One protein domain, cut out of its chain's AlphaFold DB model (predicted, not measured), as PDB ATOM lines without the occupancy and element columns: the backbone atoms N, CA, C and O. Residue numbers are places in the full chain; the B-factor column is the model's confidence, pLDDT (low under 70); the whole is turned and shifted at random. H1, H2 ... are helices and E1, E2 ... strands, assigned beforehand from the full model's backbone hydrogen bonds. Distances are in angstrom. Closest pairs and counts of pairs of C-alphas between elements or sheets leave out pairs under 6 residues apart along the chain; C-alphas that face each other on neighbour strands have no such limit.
ATOM      1  N   PHE A  24     -26.071   4.051  39.226       76.89
ATOM      2  CA  PHE A  24     -25.853   5.452  38.894       76.89
ATOM      3  C   PHE A  24     -24.807   6.049  39.822       76.89
ATOM      4  O   PHE A  24     -24.856   5.847  41.037       76.89
ATOM      5  N   VAL A  25     -23.882   6.802  39.237       79.52
ATOM      6  CA  VAL A  25     -22.975   7.684  39.964       79.52
ATOM      7  C   VAL A  25     -23.578   9.076  39.958       79.52
ATOM      8  O   VAL A  25     -23.718   9.679  38.897       79.52
ATOM      9  N   ASN A  26     -23.908   9.595  41.134       76.46
ATOM     10  CA  ASN A  26     -24.523  10.905  41.281       76.46
ATOM     11  C   ASN A  26     -23.503  11.908  41.814       76.46
ATOM     12  O   ASN A  26     -22.907  11.702  42.868       76.46
ATOM     13  N   PHE A  27     -23.361  13.019  41.114       77.80
ATOM     14  CA  PHE A  27     -22.720  14.237  41.575       77.80
ATOM     15  C   PHE A  27     -23.821  15.119  42.152       77.80
ATOM     16  O   PHE A  27     -24.501  15.841  41.431       77.80
ATOM     17  N   VAL A  28     -24.070  15.001  43.451       74.53
ATOM     18  CA  VAL A  28     -25.159  15.709  44.121       74.53
ATOM     19  C   VAL A  28     -24.750  17.152  44.371       74.53
ATOM     20  O   VAL A  28     -23.810  17.409  45.127       74.53
ATOM     21  N   GLY A  29     -25.510  18.068  43.768       67.58
ATOM     22  CA  GLY A  29     -25.370  19.509  43.935       67.58
ATOM     23  C   GLY A  29     -24.025  20.069  43.477       67.58
ATOM     24  O   GLY A  29     -23.089  19.346  43.139       67.58
ATOM     25  N   SER A  30     -23.938  21.391  43.508       72.34
ATOM     26  CA  SER A  30     -22.682  22.126  43.402       72.34
ATOM     27  C   SER A  30     -22.412  22.838  44.724       72.34
ATOM     28  O   SER A  30     -23.329  23.418  45.300       72.34
ATOM     29  N   TYR A  31     -21.177  22.794  45.202       76.79
ATOM     30  CA  TYR A  31     -20.718  23.409  46.442       76.79
ATOM     31  C   TYR A  31     -19.463  24.234  46.170       76.79
ATOM     32  O   TYR A  31     -18.602  23.834  45.387       76.79
ATOM     33  N   SER A  32     -19.314  25.357  46.870       77.14
ATOM     34  CA  SER A  32     -18.102  26.184  46.821       77.14
ATOM     35  C   SER A  32     -16.975  25.669  47.730       77.14
ATOM     36  O   SER A  32     -15.894  26.250  47.756       77.14
ATOM     37  N   SER A  33     -17.235  24.620  48.519       83.94
ATOM     38  CA  SER A  33     -16.308  24.046  49.501       83.94
ATOM     39  C   SER A  33     -16.026  22.578  49.198       83.94
ATOM     40  O   SER A  33     -16.949  21.827  48.885       83.94
ATOM     41  N   ASN A  34     -14.779  22.156  49.414       88.01
ATOM     42  CA  ASN A  34     -14.328  20.766  49.305       88.01
ATOM     43  C   ASN A  34     -14.851  19.840  50.414       88.01
ATOM     44  O   ASN A  34     -14.532  18.654  50.422       88.01
ATOM     45  N   THR A  35     -15.626  20.368  51.359       89.89
ATOM     46  CA  THR A  35     -16.332  19.578  52.373       89.89
ATOM     47  C   THR A  35     -17.784  19.296  51.998       89.89
ATOM     48  O   THR A  35     -18.384  18.384  52.560       89.89
ATOM     49  N   CYS A  36     -18.348  20.033  51.032       86.28
ATOM     50  CA  CYS A  36     -19.766  19.976  50.664       86.28
ATOM     51  C   CYS A  36     -20.706  20.201  51.867       86.28
ATOM     52  O   CYS A  36     -21.811  19.657  51.922       86.28
ATOM     53  N   ASP A  37     -20.264  20.999  52.844       84.17
ATOM     54  CA  ASP A  37     -21.079  21.362  54.000       84.17
ATOM     55  C   ASP A  37     -22.171  22.369  53.612       84.17
ATOM     56  O   ASP A  37     -21.951  23.293  52.825       84.17
ATOM     57  N   GLY A  38     -23.347  22.225  54.225       77.78
ATOM     58  CA  GLY A  38     -24.484  23.123  54.027       77.78
ATOM     59  C   GLY A  38     -25.384  22.738  52.852       77.78
ATOM     60  O   GLY A  38     -25.469  21.575  52.456       77.78
ATOM     61  N   ASN A  39     -26.109  23.727  52.329       72.89
ATOM     62  CA  ASN A  39     -26.984  23.539  51.176       72.89
ATOM     63  C   ASN A  39     -26.169  23.692  49.886       72.89
ATOM     64  O   ASN A  39     -25.336  24.602  49.823       72.89
ATOM     65  N   PRO A  40     -26.419  22.871  48.853       68.82
ATOM     66  CA  PRO A  40     -25.782  23.077  47.560       68.82
ATOM     67  C   PRO A  40     -26.121  24.479  47.025       68.82
ATOM     68  O   PRO A  40     -27.218  24.989  47.231       68.82
ATOM     69  N   SER A  41     -25.169  25.139  46.375       60.31
ATOM     70  CA  SER A  41     -25.364  26.436  45.713       60.31
ATOM     71  C   SER A  41     -25.825  26.288  44.266       60.31
ATOM     72  O   SER A  41     -26.322  27.241  43.677       60.31
ATOM     73  N   GLY A  42     -25.678  25.093  43.698       57.04
ATOM     74  CA  GLY A  42     -26.057  24.817  42.323       57.04
ATOM     75  C   GLY A  42     -26.415  23.360  42.097       57.04
ATOM     76  O   GLY A  42     -26.688  22.593  43.022       57.04
ATOM     77  N   ILE A  43     -26.417  22.997  40.827       59.39
ATOM     78  CA  ILE A  43     -27.030  21.773  40.337       59.39
ATOM     79  C   ILE A  43     -26.082  20.569  40.375       59.39
ATOM     80  O   ILE A  43     -24.864  20.728  40.427       59.39
ATOM     81  N   GLY A  44     -26.660  19.367  40.397       62.75
ATOM     82  CA  GLY A  44     -25.941  18.096  40.304       62.75
ATOM     83  C   GLY A  44     -26.192  17.379  38.975       62.75
ATOM     84  O   GLY A  44     -26.919  17.882  38.124       62.75
ATOM     85  N   PHE A  45     -25.621  16.189  38.796       68.14
ATOM     86  CA  PHE A  45     -25.875  15.319  37.639       68.14
ATOM     87  C   PHE A  45     -25.648  13.836  37.985       68.14
ATOM     88  O   PHE A  45     -25.059  13.531  39.020       68.14
ATOM     89  N   SER A  46     -26.104  12.906  37.140       69.41
ATOM     90  CA  SER A  46     -26.123  11.469  37.459       69.41
ATOM     91  C   SER A  46     -25.767  10.610  36.257       69.41
ATOM     92  O   SER A  46     -26.557  10.468  35.344       69.41
ATOM     93  N   LEU A  47     -24.620   9.944  36.251       73.41
ATOM     94  CA  LEU A  47     -24.192   9.131  35.114       73.41
ATOM     95  C   LEU A  47     -24.464   7.643  35.350       73.41
ATOM     96  O   LEU A  47     -24.134   7.081  36.396       73.41
ATOM     97  N   ALA A  48     -25.018   6.981  34.340       73.50
ATOM     98  CA  ALA A  48     -25.223   5.541  34.354       73.50
ATOM     99  C   ALA A  48     -23.905   4.768  34.191       73.50
ATOM    100  O   ALA A  48     -23.143   4.968  33.244       73.50
ATOM    101  N   VAL A  49     -23.673   3.797  35.074       78.52
ATOM    102  CA  VAL A  49     -22.504   2.915  35.006       78.52
ATOM    103  C   VAL A  49     -22.597   1.989  33.790       78.52
ATOM    104  O   VAL A  49     -23.633   1.365  33.533       78.52
ATOM    105  N   GLY A  50     -21.487   1.847  33.064       79.88
ATOM    106  CA  GLY A  50     -21.334   0.890  31.969       79.88
ATOM    107  C   GLY A  50     -22.030   1.284  30.665       79.88
ATOM    108  O   GLY A  50     -22.216   0.430  29.802       79.88
ATOM    109  N   GLN A  51     -22.459   2.539  30.526       75.97
ATOM    110  CA  GLN A  51     -23.042   3.073  29.296       75.97
ATOM    111  C   GLN A  51     -22.169   4.187  28.724       75.97
ATOM    112  O   GLN A  51     -21.592   4.967  29.477       75.97
ATOM    113  N   CYS A  52     -22.077   4.220  27.393       75.53
ATOM    114  CA  CYS A  52     -21.449   5.300  26.644       75.53
ATOM    115  C   CYS A  52     -22.509   6.363  26.360       75.53
ATOM    116  O   CYS A  52     -23.533   6.045  25.756       75.53
ATOM    117  N   LEU A  53     -22.291   7.580  26.851       69.95
ATOM    118  CA  LEU A  53     -23.312   8.618  26.908       69.95
ATOM    119  C   LEU A  53     -22.843   9.885  26.190       69.95
ATOM    120  O   LEU A  53     -21.829  10.443  26.610       69.95
ATOM    121  N   PRO A  54     -23.565  10.379  25.171       67.97
ATOM    122  CA  PRO A  54     -23.277  11.686  24.601       67.97
ATOM    123  C   PRO A  54     -23.704  12.789  25.575       67.97
ATOM    124  O   PRO A  54     -24.835  12.799  26.063       67.97
ATOM    125  N   ILE A  55     -22.812  13.743  25.833       62.69
ATOM    126  CA  ILE A  55     -23.129  15.008  26.504       62.69
ATOM    127  C   ILE A  55     -22.985  16.117  25.456       62.69
ATOM    128  O   ILE A  55     -21.964  16.791  25.368       62.69
ATOM    129  N   GLU A  56     -23.993  16.225  24.590       54.42
ATOM    130  CA  GLU A  56     -24.102  17.253  23.542       54.42
ATOM    131  C   GLU A  56     -24.810  18.499  24.079       54.42
ATOM    132  O   GLU A  56     -24.306  19.616  24.015       54.42
ATOM    133  N   GLY A  57     -25.989  18.279  24.661       42.47
ATOM    134  CA  GLY A  57     -26.999  19.323  24.812       42.47
ATOM    135  C   GLY A  57     -27.166  19.905  26.199       42.47
ATOM    136  O   GLY A  57     -27.921  20.850  26.357       42.47
ATOM    137  N   VAL A  58     -26.514  19.340  27.214       45.36
ATOM    138  CA  VAL A  58     -26.771  19.728  28.608       45.36
ATOM    139  C   VAL A  58     -25.947  20.952  29.040       45.36
ATOM    140  O   VAL A  58     -26.178  21.547  30.088       45.36
ATOM    141  N   LEU A  59     -24.978  21.342  28.212       45.25
ATOM    142  CA  LEU A  59     -23.932  22.293  28.569       45.25
ATOM    143  C   LEU A  59     -24.051  23.650  27.844       45.25
ATOM    144  O   LEU A  59     -23.286  24.563  28.145       45.25
ATOM    145  N   SER A  60     -24.986  23.825  26.905       37.89
ATOM    146  CA  SER A  60     -25.065  25.047  26.090       37.89
ATOM    147  C   SER A  60     -26.329  25.863  26.371       37.89
ATOM    148  O   SER A  60     -27.392  25.598  25.814       37.89
ATOM    149  N   TYR A  61     -26.215  26.926  27.171       37.90
ATOM    150  CA  TYR A  61     -27.178  28.035  27.087       37.90
ATOM    151  C   TYR A  61     -26.529  29.415  26.903       37.90
ATOM    152  O   TYR A  61     -27.240  30.373  26.620       37.90
ATOM    153  N   VAL A  62     -25.201  29.566  27.029       38.94
ATOM    154  CA  VAL A  62     -24.614  30.921  27.150       38.94
ATOM    155  C   VAL A  62     -23.573  31.287  26.085       38.94
ATOM    156  O   VAL A  62     -23.206  32.455  26.003       38.94
ATOM    157  N   ILE A  63     -23.123  30.382  25.208       39.73
ATOM    158  CA  ILE A  63     -22.074  30.726  24.227       39.73
ATOM    159  C   ILE A  63     -22.521  30.387  22.802       39.73
ATOM    160  O   ILE A  63     -23.064  29.316  22.554       39.73
ATOM    161  N   ASN A  64     -22.282  31.327  21.879       42.10
ATOM    162  CA  ASN A  64     -22.584  31.218  20.445       42.10
ATOM    163  C   ASN A  64     -21.848  30.064  19.739       42.10
ATOM    164  O   ASN A  64     -22.265  29.669  18.654       42.10
ATOM    165  N   ASP A  65     -20.791  29.525  20.349       46.89
ATOM    166  CA  ASP A  65     -20.054  28.376  19.840       46.89
ATOM    167  C   ASP A  65     -20.369  27.167  20.726       46.89
ATOM    168  O   ASP A  65     -19.999  27.124  21.903       46.89
ATOM    169  N   MET A  66     -21.099  26.199  20.166       47.22
ATOM    170  CA  MET A  66     -21.363  24.922  20.826       47.22
ATOM    171  C   MET A  66     -20.021  24.228  21.105       47.22
ATOM    172  O   MET A  66     -19.240  24.046  20.163       47.22
ATOM    173  N   PRO A  67     -19.710  23.835  22.356       49.57
ATOM    174  CA  PRO A  67     -18.560  22.975  22.582       49.57
ATOM    175  C   PRO A  67     -18.756  21.656  21.818       49.57
ATOM    176  O   PRO A  67     -19.896  21.221  21.639       49.57
ATOM    177  N   PRO A  68     -17.671  21.009  21.357       58.54
ATOM    178  CA  PRO A  68     -17.793  19.726  20.685       58.54
ATOM    179  C   PRO A  68     -18.455  18.715  21.625       58.54
ATOM    180  O   PRO A  68     -18.044  18.574  22.781       58.54
ATOM    181  N   THR A  69     -19.462  18.004  21.114       66.12
ATOM    182  CA  THR A  69     -20.067  16.860  21.796       66.12
ATOM    183  C   THR A  69     -18.968  15.898  22.248       66.12
ATOM    184  O   THR A  69     -17.993  15.651  21.538       66.12
ATOM    185  N   THR A  70     -19.110  15.329  23.441       74.84
ATOM    186  CA  THR A  70     -18.218  14.257  23.901       74.84
ATOM    187  C   THR A  70     -19.026  13.098  24.444       74.84
ATOM    188  O   THR A  70     -20.138  13.287  24.935       74.84
ATOM    189  N   ASN A  71     -18.469  11.894  24.344       77.04
ATOM    190  CA  ASN A  71     -19.063  10.680  24.889       77.04
ATOM    191  C   ASN A  71     -18.412  10.310  26.223       77.04
ATOM    192  O   ASN A  71     -17.226  10.542  26.434       77.04
ATOM    193  N   TRP A  72     -19.200   9.795  27.158       78.51
ATOM    194  CA  TRP A  72     -18.798   9.620  28.549       78.51
ATOM    195  C   TRP A  72     -19.094   8.205  28.995       78.51
ATOM    196  O   TRP A  72     -20.151   7.661  28.692       78.51
ATOM    197  N   PHE A  73     -18.163   7.611  29.731       83.70
ATOM    198  CA  PHE A  73     -18.307   6.247  30.216       83.70
ATOM    199  C   PHE A  73     -17.833   6.135  31.655       83.70
ATOM    200  O   PHE A  73     -16.729   6.570  31.989       83.70
ATOM    201  N   ILE A  74     -18.640   5.487  32.493       84.58
ATOM    202  CA  ILE A  74     -18.245   5.120  33.852       84.58
ATOM    203  C   ILE A  74     -18.009   3.618  33.948       84.58
ATOM    204  O   ILE A  74     -18.910   2.818  33.694       84.58
ATOM    205  N   THR A  75     -16.817   3.234  34.400       88.18
ATOM    206  CA  THR A  75     -16.517   1.871  34.865       88.18
ATOM    207  C   THR A  75     -16.404   1.846  36.380       88.18
ATOM    208  O   THR A  75     -15.676   2.658  36.944       88.18
ATOM    209  N   MET A  76     -17.025   0.865  37.035       87.79
ATOM    210  CA  MET A  76     -16.735   0.578  38.443       87.79
ATOM    211  C   MET A  76     -15.341  -0.031  38.588       87.79
ATOM    212  O   MET A  76     -14.918  -0.841  37.760       87.79
ATOM    213  N   GLY A  77     -14.646   0.331  39.661       85.48
ATOM    214  CA  GLY A  77     -13.428  -0.341  40.085       85.48
ATOM    215  C   GLY A  77     -13.720  -1.740  40.626       85.48
ATOM    216  O   GLY A  77     -14.813  -2.031  41.115       85.48
ATOM    217  N   GLY A  78     -12.720  -2.624  40.574       79.94
ATOM    218  CA  GLY A  78     -12.864  -4.018  41.017       79.94
ATOM    219  C   GLY A  78     -13.169  -4.189  42.513       79.94
ATOM    220  O   GLY A  78     -13.602  -5.261  42.923       79.94
ATOM    221  N   ASN A  79     -12.966  -3.147  43.325       79.11
ATOM    222  CA  ASN A  79     -13.291  -3.128  44.753       79.11
ATOM    223  C   ASN A  79     -14.749  -2.712  45.050       79.11
ATOM    224  O   ASN A  79     -15.152  -2.764  46.206       79.11
ATOM    225  N   GLY A  80     -15.512  -2.257  44.047       77.63
ATOM    226  CA  GLY A  80     -16.882  -1.752  44.205       77.63
ATOM    227  C   GLY A  80     -17.016  -0.371  44.863       77.63
ATOM    228  O   GLY A  80     -18.110   0.185  44.848       77.63
ATOM    229  N   ASN A  81     -15.929   0.201  45.387       81.61
ATOM    230  CA  ASN A  81     -15.921   1.483  46.104       81.61
ATOM    231  C   ASN A  81     -15.299   2.630  45.303       81.61
ATOM    232  O   ASN A  81     -15.411   3.781  45.715       81.61
ATOM    233  N   SER A  82     -14.666   2.324  44.174       88.30
ATOM    234  CA  SER A  82     -14.141   3.317  43.245       88.30
ATOM    235  C   SER A  82     -14.835   3.245  41.892       88.30
ATOM    236  O   SER A  82     -15.467   2.244  41.537       88.30
ATOM    237  N   PHE A  83     -14.692   4.305  41.105       89.63
ATOM    238  CA  PHE A  83     -15.027   4.284  39.689       89.63
ATOM    239  C   PHE A  83     -14.058   5.140  38.882       89.63
ATOM    240  O   PHE A  83     -13.326   5.985  39.403       89.63
ATOM    241  N   THR A  84     -14.078   4.914  37.578       91.16
ATOM    242  CA  THR A  84     -13.347   5.706  36.600       91.16
ATOM    243  C   THR A  84     -14.343   6.355  35.660       91.16
ATOM    244  O   THR A  84     -15.155   5.659  35.048       91.16
ATOM    245  N   LEU A  85     -14.262   7.675  35.543       87.70
ATOM    246  CA  LEU A  85     -14.950   8.461  34.536       87.70
ATOM    247  C   LEU A  85     -14.015   8.676  33.348       87.70
ATOM    248  O   LEU A  85     -12.882   9.128  33.512       87.70
ATOM    249  N   LYS A  86     -14.499   8.370  32.150       87.57
ATOM    250  CA  LYS A  86     -13.758   8.512  30.900       87.57
ATOM    251  C   LYS A  86     -14.525   9.398  29.934       87.57
ATOM    252  O   LYS A  86     -15.734   9.231  29.791       87.57
ATOM    253  N   GLN A  87     -13.809  10.296  29.270       84.32
ATOM    254  CA  GLN A  87     -14.319  11.169  28.218       84.32
ATOM    255  C   GLN A  87     -13.753  10.725  26.868       84.32
ATOM    256  O   GLN A  87     -12.564  10.442  26.766       84.32
ATOM    257  N   TYR A  88     -14.585  10.710  25.837       85.00
ATOM    258  CA  TYR A  88     -14.298  10.255  24.481       85.00
ATOM    259  C   TYR A  88     -14.777  11.294  23.470       85.00
ATOM    260  O   TYR A  88     -15.634  12.129  23.773       85.00
ATOM    261  N   ASP A  89     -14.254  11.218  22.251       85.52
ATOM    262  CA  ASP A  89     -14.743  12.036  21.145       85.52
ATOM    263  C   ASP A  89     -16.213  11.702  20.826       85.52
ATOM    264  O   ASP A  89     -16.636  10.547  20.943       85.52
ATOM    265  N   SER A  90     -16.986  12.699  20.385       79.15
ATOM    266  CA  SER A  90     -18.329  12.522  19.808       79.15
ATOM    267  C   SER A  90     -18.438  11.388  18.785       79.15
ATOM    268  O   SER A  90     -19.460  10.702  18.727       79.15
ATOM    269  N   GLN A  91     -17.393  11.172  17.984       83.65
ATOM    270  CA  GLN A  91     -17.375  10.168  16.926       83.65
ATOM    271  C   GLN A  91     -17.312   8.737  17.478       83.65
ATOM    272  O   GLN A  91     -17.727   7.797  16.797       83.65
ATOM    273  N   ASP A  92     -16.838   8.549  18.712       83.00
ATOM    274  CA  ASP A  92     -16.786   7.243  19.363       83.00
ATOM    275  C   ASP A  92     -18.076   6.945  20.137       83.00
ATOM    276  O   ASP A  92     -18.109   6.895  21.367       83.00
ATOM    277  N   GLN A  93     -19.150   6.696  19.385       77.59
ATOM    278  CA  GLN A  93     -20.499   6.415  19.902       77.59
ATOM    279  C   GLN A  93     -20.582   5.216  20.863       77.59
ATOM    280  O   GLN A  93     -21.596   5.019  21.530       77.59
ATOM    281  N   TRP A  94     -19.541   4.380  20.909       83.12
ATOM    282  CA  TRP A  94     -19.499   3.173  21.730       83.12
ATOM    283  C   TRP A  94     -18.410   3.206  22.805       83.12
ATOM    284  O   TRP A  94     -18.274   2.213  23.523       83.12
ATOM    285  N   CYS A  95     -17.653   4.303  22.925       85.36
ATOM    286  CA  CYS A  95     -16.570   4.471  23.897       85.36
ATOM    287  C   CYS A  95     -15.525   3.334  23.814       85.36
ATOM    288  O   CYS A  95     -15.095   2.781  24.832       85.36
ATOM    289  N   LYS A  96     -15.179   2.922  22.587       89.54
ATOM    290  CA  LYS A  96     -14.269   1.798  22.292       89.54
ATOM    291  C   LYS A  96     -12.836   2.223  21.982       89.54
ATOM    292  O   LYS A  96     -11.959   1.360  21.978       89.54
ATOM    293  N   GLN A  97     -12.613   3.491  21.663       92.04
ATOM    294  CA  GLN A  97     -11.297   4.054  21.381       92.04
ATOM    295  C   GLN A  97     -10.583   4.443  22.682       92.04
ATOM    296  O   GLN A  97     -11.047   4.131  23.781       92.04
ATOM    297  N   ASP A  98      -9.430   5.098  22.571       93.76
ATOM    298  CA  ASP A  98      -8.758   5.650  23.741       93.76
ATOM    299  C   ASP A  98      -9.517   6.885  24.256       93.76
ATOM    300  O   ASP A  98      -9.930   7.736  23.461       93.76
ATOM    301  N   PRO A  99      -9.718   7.012  25.579       91.85
ATOM    302  CA  PRO A  99     -10.362   8.185  26.144       91.85
ATOM    303  C   PRO A  99      -9.451   9.416  26.038       91.85
ATOM    304  O   PRO A  99      -8.254   9.343  26.312       91.85
ATOM    305  N   ILE A 100     -10.046  10.566  25.723       88.86
ATOM    306  CA  ILE A 100      -9.404  11.888  25.730       88.86
ATOM    307  C   ILE A 100      -8.939  12.236  27.149       88.86
ATOM    308  O   ILE A 100      -7.819  12.696  27.344       88.86
ATOM    309  N   ASN A 101      -9.803  11.998  28.142       85.97
ATOM    310  CA  ASN A 101      -9.518  12.229  29.555       85.97
ATOM    311  C   ASN A 101     -10.001  11.053  30.401       85.97
ATOM    312  O   ASN A 101     -11.025  10.431  30.111       85.97
ATOM    313  N   THR A 102      -9.272  10.769  31.478       90.50
ATOM    314  CA  THR A 102      -9.620   9.738  32.461       90.50
ATOM    315  C   THR A 102      -9.469  10.307  33.865       90.50
ATOM    316  O   THR A 102      -8.409  10.822  34.211       90.50
ATOM    317  N   LEU A 103     -10.519  10.187  34.676       89.09
ATOM    318  CA  LEU A 103     -10.537  10.574  36.083       89.09
ATOM    319  C   LEU A 103     -10.945   9.384  36.942       89.09
ATOM    320  O   LEU A 103     -11.856   8.637  36.590       89.09
ATOM    321  N   GLN A 104     -10.286   9.223  38.081       91.44
ATOM    322  CA  GLN A 104     -10.581   8.171  39.041       91.44
ATOM    323  C   GLN A 104     -11.073   8.780  40.350       91.44
ATOM    324  O   GLN A 104     -10.518   9.763  40.834       91.44
ATOM    325  N   PHE A 105     -12.102   8.157  40.917       90.00
ATOM    326  CA  PHE A 105     -12.674   8.513  42.206       90.00
ATOM    327  C   PHE A 105     -12.638   7.278  43.096       90.00
ATOM    328  O   PHE A 105     -13.216   6.249  42.748       90.00
ATOM    329  N   ASP A 106     -11.939   7.369  44.226       87.31
ATOM    330  CA  ASP A 106     -11.624   6.197  45.048       87.31
ATOM    331  C   ASP A 106     -12.673   5.867  46.113       87.31
ATOM    332  O   ASP A 106     -12.623   4.778  46.681       87.31
ATOM    333  N   ASN A 107     -13.607   6.784  46.381       83.61
ATOM    334  CA  ASN A 107     -14.639   6.618  47.399       83.61
ATOM    335  C   ASN A 107     -15.942   7.321  47.005       83.61
ATOM    336  O   ASN A 107     -15.927   8.448  46.507       83.61
ATOM    337  N   PHE A 108     -17.069   6.693  47.337       84.45
ATOM    338  CA  PHE A 108     -18.386   7.329  47.351       84.45
ATOM    339  C   PHE A 108     -18.654   8.026  48.693       84.45
ATOM    340  O   PHE A 108     -17.883   7.896  49.642       84.45
ATOM    341  N   ASP A 109     -19.740   8.791  48.752       84.71
ATOM    342  CA  ASP A 109     -20.178   9.626  49.877       84.71
ATOM    343  C   ASP A 109     -19.172  10.705  50.301       84.71
ATOM    344  O   ASP A 109     -19.272  11.274  51.389       84.71
ATOM    345  N   THR A 110     -18.235  11.031  49.412       89.12
ATOM    346  CA  THR A 110     -17.229  12.075  49.602       89.12
ATOM    347  C   THR A 110     -17.559  13.316  48.783       89.12
ATOM    348  O   THR A 110     -18.263  13.254  47.774       89.12
ATOM    349  N   CYS A 111     -17.058  14.462  49.234       90.00
ATOM    350  CA  CYS A 111     -17.074  15.681  48.444       90.00
ATOM    351  C   CYS A 111     -15.887  15.661  47.480       90.00
ATOM    352  O   CYS A 111     -14.743  15.486  47.906       90.00
ATOM    353  N   VAL A 112     -16.156  15.808  46.187       89.03
ATOM    354  CA  VAL A 112     -15.147  15.725  45.129       89.03
ATOM    355  C   VAL A 112     -15.227  16.946  44.238       89.03
ATOM    356  O   VAL A 112     -16.303  17.508  44.048       89.03
ATOM    357  N   GLU A 113     -14.091  17.363  43.691       85.21
ATOM    358  CA  GLU A 113     -14.082  18.391  42.656       85.21
ATOM    359  C   GLU A 113     -14.813  17.856  41.419       85.21
ATOM    360  O   GLU A 113     -14.559  16.734  40.963       85.21
ATOM    361  N   GLN A 114     -15.753  18.637  40.895       74.77
ATOM    362  CA  GLN A 114     -16.407  18.318  39.636       74.77
ATOM    363  C   GLN A 114     -15.360  18.328  38.516       74.77
ATOM    364  O   GLN A 114     -14.520  19.229  38.476       74.77
ATOM    365  N   PRO A 115     -15.404  17.363  37.581       69.16
ATOM    366  CA  PRO A 115     -14.504  17.358  36.438       69.16
ATOM    367  C   PRO A 115     -14.465  18.721  35.731       69.16
ATOM    368  O   PRO A 115     -15.499  19.226  35.305       69.16
ATOM    369  N   ALA A 116     -13.277  19.313  35.570       58.46
ATOM    370  CA  ALA A 116     -13.120  20.675  35.044       58.46
ATOM    371  C   ALA A 116     -13.755  20.881  33.657       58.46
ATOM    372  O   ALA A 116     -14.238  21.965  33.350       58.46
ATOM    373  N   PHE A 117     -13.829  19.834  32.831       52.08
ATOM    374  CA  PHE A 117     -14.504  19.876  31.531       52.08
ATOM    375  C   PHE A 117     -16.037  20.027  31.625       52.08
ATOM    376  O   PHE A 117     -16.675  20.293  30.612       52.08
ATOM    377  N   ILE A 118     -16.613  19.926  32.827       52.86
ATOM    378  CA  ILE A 118     -17.991  20.329  33.151       52.86
ATOM    379  C   ILE A 118     -18.066  21.814  33.543       52.86
ATOM    380  O   ILE A 118     -19.088  22.458  33.326       52.86
ATOM    381  N   ASN A 119     -16.988  22.379  34.095       46.97
ATOM    382  CA  ASN A 119     -16.954  23.754  34.610       46.97
ATOM    383  C   ASN A 119     -16.583  24.784  33.530       46.97
ATOM    384  O   ASN A 119     -17.045  25.920  33.577       46.97
ATOM    385  N   VAL A 120     -15.760  24.404  32.544       40.16
ATOM    386  CA  VAL A 120     -15.136  25.338  31.579       40.16
ATOM    387  C   VAL A 120     -16.140  26.085  30.679       40.16
ATOM    388  O   VAL A 120     -15.791  27.134  30.147       40.16
ATOM    389  N   ASN A 121     -17.393  25.632  30.552       40.65
ATOM    390  CA  ASN A 121     -18.352  26.199  29.591       40.65
ATOM    391  C   ASN A 121     -19.600  26.862  30.205       40.65
ATOM    392  O   ASN A 121     -20.602  27.013  29.509       40.65
ATOM    393  N   ASN A 122     -19.571  27.285  31.479       37.35
ATOM    394  CA  ASN A 122     -20.732  27.871  32.191       37.35
ATOM    395  C   ASN A 122     -21.986  26.972  32.191       37.35
ATOM    396  O   ASN A 122     -23.109  27.434  32.392       37.35
ATOM    397  N   SER A 123     -21.788  25.685  31.932       39.60
ATOM    398  CA  SER A 123     -22.819  24.667  31.790       39.60
ATOM    399  C   SER A 123     -23.419  24.227  33.113       39.60
ATOM    400  O   SER A 123     -24.605  23.927  33.214       39.60
ATOM    401  N   LEU A 124     -22.586  24.244  34.145       43.02
ATOM    402  CA  LEU A 124     -23.022  24.376  35.515       43.02
ATOM    403  C   LEU A 124     -22.699  25.819  35.868       43.02
ATOM    404  O   LEU A 124     -21.534  26.208  35.831       43.02
ATOM    405  N   LEU A 125     -23.717  26.633  36.145       39.35
ATOM    406  CA  LEU A 125     -23.508  27.924  36.792       39.35
ATOM    407  C   LEU A 125     -22.859  27.650  38.147       39.35
ATOM    408  O   LEU A 125     -23.538  27.454  39.154       39.35
ATOM    409  N   ALA A 126     -21.542  27.586  38.169       43.65
ATOM    410  CA  ALA A 126     -20.805  27.877  39.361       43.65
ATOM    411  C   ALA A 126     -20.219  29.258  39.164       43.65
ATOM    412  O   ALA A 126     -19.431  29.498  38.252       43.65
ATOM    413  N   ASP A 127     -20.575  30.165  40.064       43.86
ATOM    414  CA  ASP A 127     -19.964  31.491  40.142       43.86
ATOM    415  C   ASP A 127     -18.451  31.416  40.457       43.86
ATOM    416  O   ASP A 127     -17.776  32.438  40.582       43.86
ATOM    417  N   THR A 128     -17.904  30.202  40.608       51.62
ATOM    418  CA  THR A 128     -16.521  29.909  40.963       51.62
ATOM    419  C   THR A 128     -15.888  28.897  39.998       51.62
ATOM    420  O   THR A 128     -16.540  27.941  39.588       51.62
ATOM    421  N   PRO A 129     -14.588  29.046  39.671       59.68
ATOM    422  CA  PRO A 129     -13.875  28.159  38.739       59.68
ATOM    423  C   PRO A 129     -13.717  26.724  39.258       59.68
ATOM    424  O   PRO A 129     -13.475  25.802  38.483       59.68
ATOM    425  N   VAL A 130     -13.830  26.548  40.574       67.09
ATOM    426  CA  VAL A 130     -13.786  25.253  41.241       67.09
ATOM    427  C   VAL A 130     -15.139  25.016  41.883       67.09
ATOM    428  O   VAL A 130     -15.677  25.890  42.568       67.09
ATOM    429  N   VAL A 131     -15.668  23.827  41.636       74.45
ATOM    430  CA  VAL A 131     -16.993  23.399  42.067       74.45
ATOM    431  C   VAL A 131     -16.855  22.004  42.617       74.45
ATOM    432  O   VAL A 131     -16.165  21.171  42.030       74.45
ATOM    433  N   TYR A 132     -17.516  21.746  43.732       84.01
ATOM    434  CA  TYR A 132     -17.511  20.440  44.358       84.01
ATOM    435  C   TYR A 132     -18.899  19.810  44.317       84.01
ATOM    436  O   TYR A 132     -19.908  20.508  44.364       84.01
ATOM    437  N   SER A 133     -18.957  18.486  44.275       81.22
ATOM    438  CA  SER A 133     -20.190  17.714  44.410       81.22
ATOM    439  C   SER A 133     -20.026  16.635  45.451       81.22
ATOM    440  O   SER A 133     -18.952  16.046  45.586       81.22
ATOM    441  N   LYS A 134     -21.124  16.300  46.131       84.39
ATOM    442  CA  LYS A 134     -21.155  15.074  46.918       84.39
ATOM    443  C   LYS A 134     -21.382  13.894  45.986       84.39
ATOM    444  O   LYS A 134     -22.413  13.801  45.327       84.39
ATOM    445  N   LEU A 135     -20.430  12.985  45.954       86.55
ATOM    446  CA  LEU A 135     -20.480  11.806  45.116       86.55
ATOM    447  C   LEU A 135     -21.288  10.704  45.800       86.55
ATOM    448  O   LEU A 135     -20.979  10.357  46.933       86.55
ATOM    449  N   THR A 136     -22.287  10.118  45.149       84.02
ATOM    450  CA  THR A 136     -23.022   8.959  45.688       84.02
ATOM    451  C   THR A 136     -23.185   7.872  44.635       84.02
ATOM    452  O   THR A 136     -23.165   8.145  43.435       84.02
ATOM    453  N   LEU A 137     -23.344   6.628  45.082       83.86
ATOM    454  CA  LEU A 137     -23.702   5.493  44.234       83.86
ATOM    455  C   LEU A 137     -25.114   5.041  44.602       83.86
ATOM    456  O   LEU A 137     -25.385   4.776  45.774       83.86
ATOM    457  N   SER A 138     -26.008   4.912  43.625       76.80
ATOM    458  CA  SER A 138     -27.364   4.414  43.871       76.80
ATOM    459  C   SER A 138     -27.768   3.311  42.899       76.80
ATOM    460  O   SER A 138     -27.440   3.341  41.717       76.80
ATOM    461  N   GLN A 139     -28.513   2.334  43.425       64.68
ATOM    462  CA  GLN A 139     -29.320   1.395  42.633       64.68
ATOM    463  C   GLN A 139     -30.737   1.905  42.398       64.68
ATOM    464  O   GLN A 139     -31.448   1.361  41.556       64.68
ATOM    465  N   ASN A 140     -31.164   2.909  43.169       50.68
ATOM    466  CA  ASN A 140     -32.405   3.592  42.881       50.68
ATOM    467  C   ASN A 140     -32.221   4.183  41.489       50.68
ATOM    468  O   ASN A 140     -31.416   5.104  41.316       50.68
ATOM    469  N   VAL A 141     -32.941   3.623  40.513       43.49
ATOM    470  CA  VAL A 141     -33.291   4.373  39.316       43.49
ATOM    471  C   VAL A 141     -33.782   5.712  39.855       43.49
ATOM    472  O   VAL A 141     -34.585   5.713  40.798       43.49
TER     473      VAL A 141
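AT A GLANCE: This is residues 24 to 141 of the 229 residues of an uncharacterized protein of Dictyostelium discoideum (UniProt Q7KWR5). Eight strands ring a common axis as a loosely closed barrel, made of two strongly twisted sheets whose edges come near each other without pairing, E2 beside E3 and E4 at one seam and E6 beside E7 at the other. The short helix H1 lies across the mouth at one end, and the long loop of residues 56 to 69 reaches away from the barrel. The 118 printed residues hold, along the chain, E1 to E7, H1 and E8; 49 residues are in named elements, under half, and the class is mostly strand. The sheets, E2 E1 E8 E7 and E3 E4 E5 E6, are antiparallel. The whole is compact, with a radius of gyration of the C-alphas of 14.1 A and spans of 42 by 40 by 24 A.

HOW THE PARTS SIT: E1, residues 24 to 31, and E2, residues 45 to 48, form an antiparallel hairpin at 166 degrees, with N 27 and O 45 2.7 A apart. E8, residues 132 to 138, is E1's other antiparallel neighbour, with N 26 and O 136 at 2.8 A. E7, residues 111 to 113, is an edge strand beside E8, with N 133 and O 112 at 2.8 A. E3, residues 52 to 55, E4, residues 70 to 76, E5, residues 83 to 89, and E6, residues 101 to 105, form a meander, each strand the antiparallel neighbour of the one before. Their pairs within hydrogen-bond range include N 53 and O 72 at 2.8 A, N 88 and O 71 at 2.7 A, and N 85 and O 103 at 2.8 A. Between the sheets, the closest C-alphas of E2 and E4 are those of Ala 48 and Ile 74, 7.0 A apart. E2 and E3 are only just apart, at 8.3 A, as are E6 and E7, at 8.2 A. H1, residues 116 to 119, is on neither sheet; it is too short for an O i to N i+4 pair, and its one O i to N i+3 pair is within range.

IN THESE COORDINATES: E1 begins at C-alpha 24, (-25.853, 5.452, 38.894), and is 20.1 A long. E4 is 20.0 A, E5 20.1 A, E6 13.6 A and E8 18.8 A long. H1 begins at C-alpha 116, (-13.120, 20.675, 35.044). E8 ends at C-alpha 138, (-27.364, 4.414, 43.871).

THE WHOLE: The C-alphas farthest apart, of Asn 64 and Asn 79, are 43.1 A apart. The printed part has no cut. The links E1 to E2, E3 to E4, E5 to E6 and H1 to E8 are long. The mean pLDDT of the printed part is 71.7; 44 residues are under 70, among them residues 53 to 69 and 115 to 130.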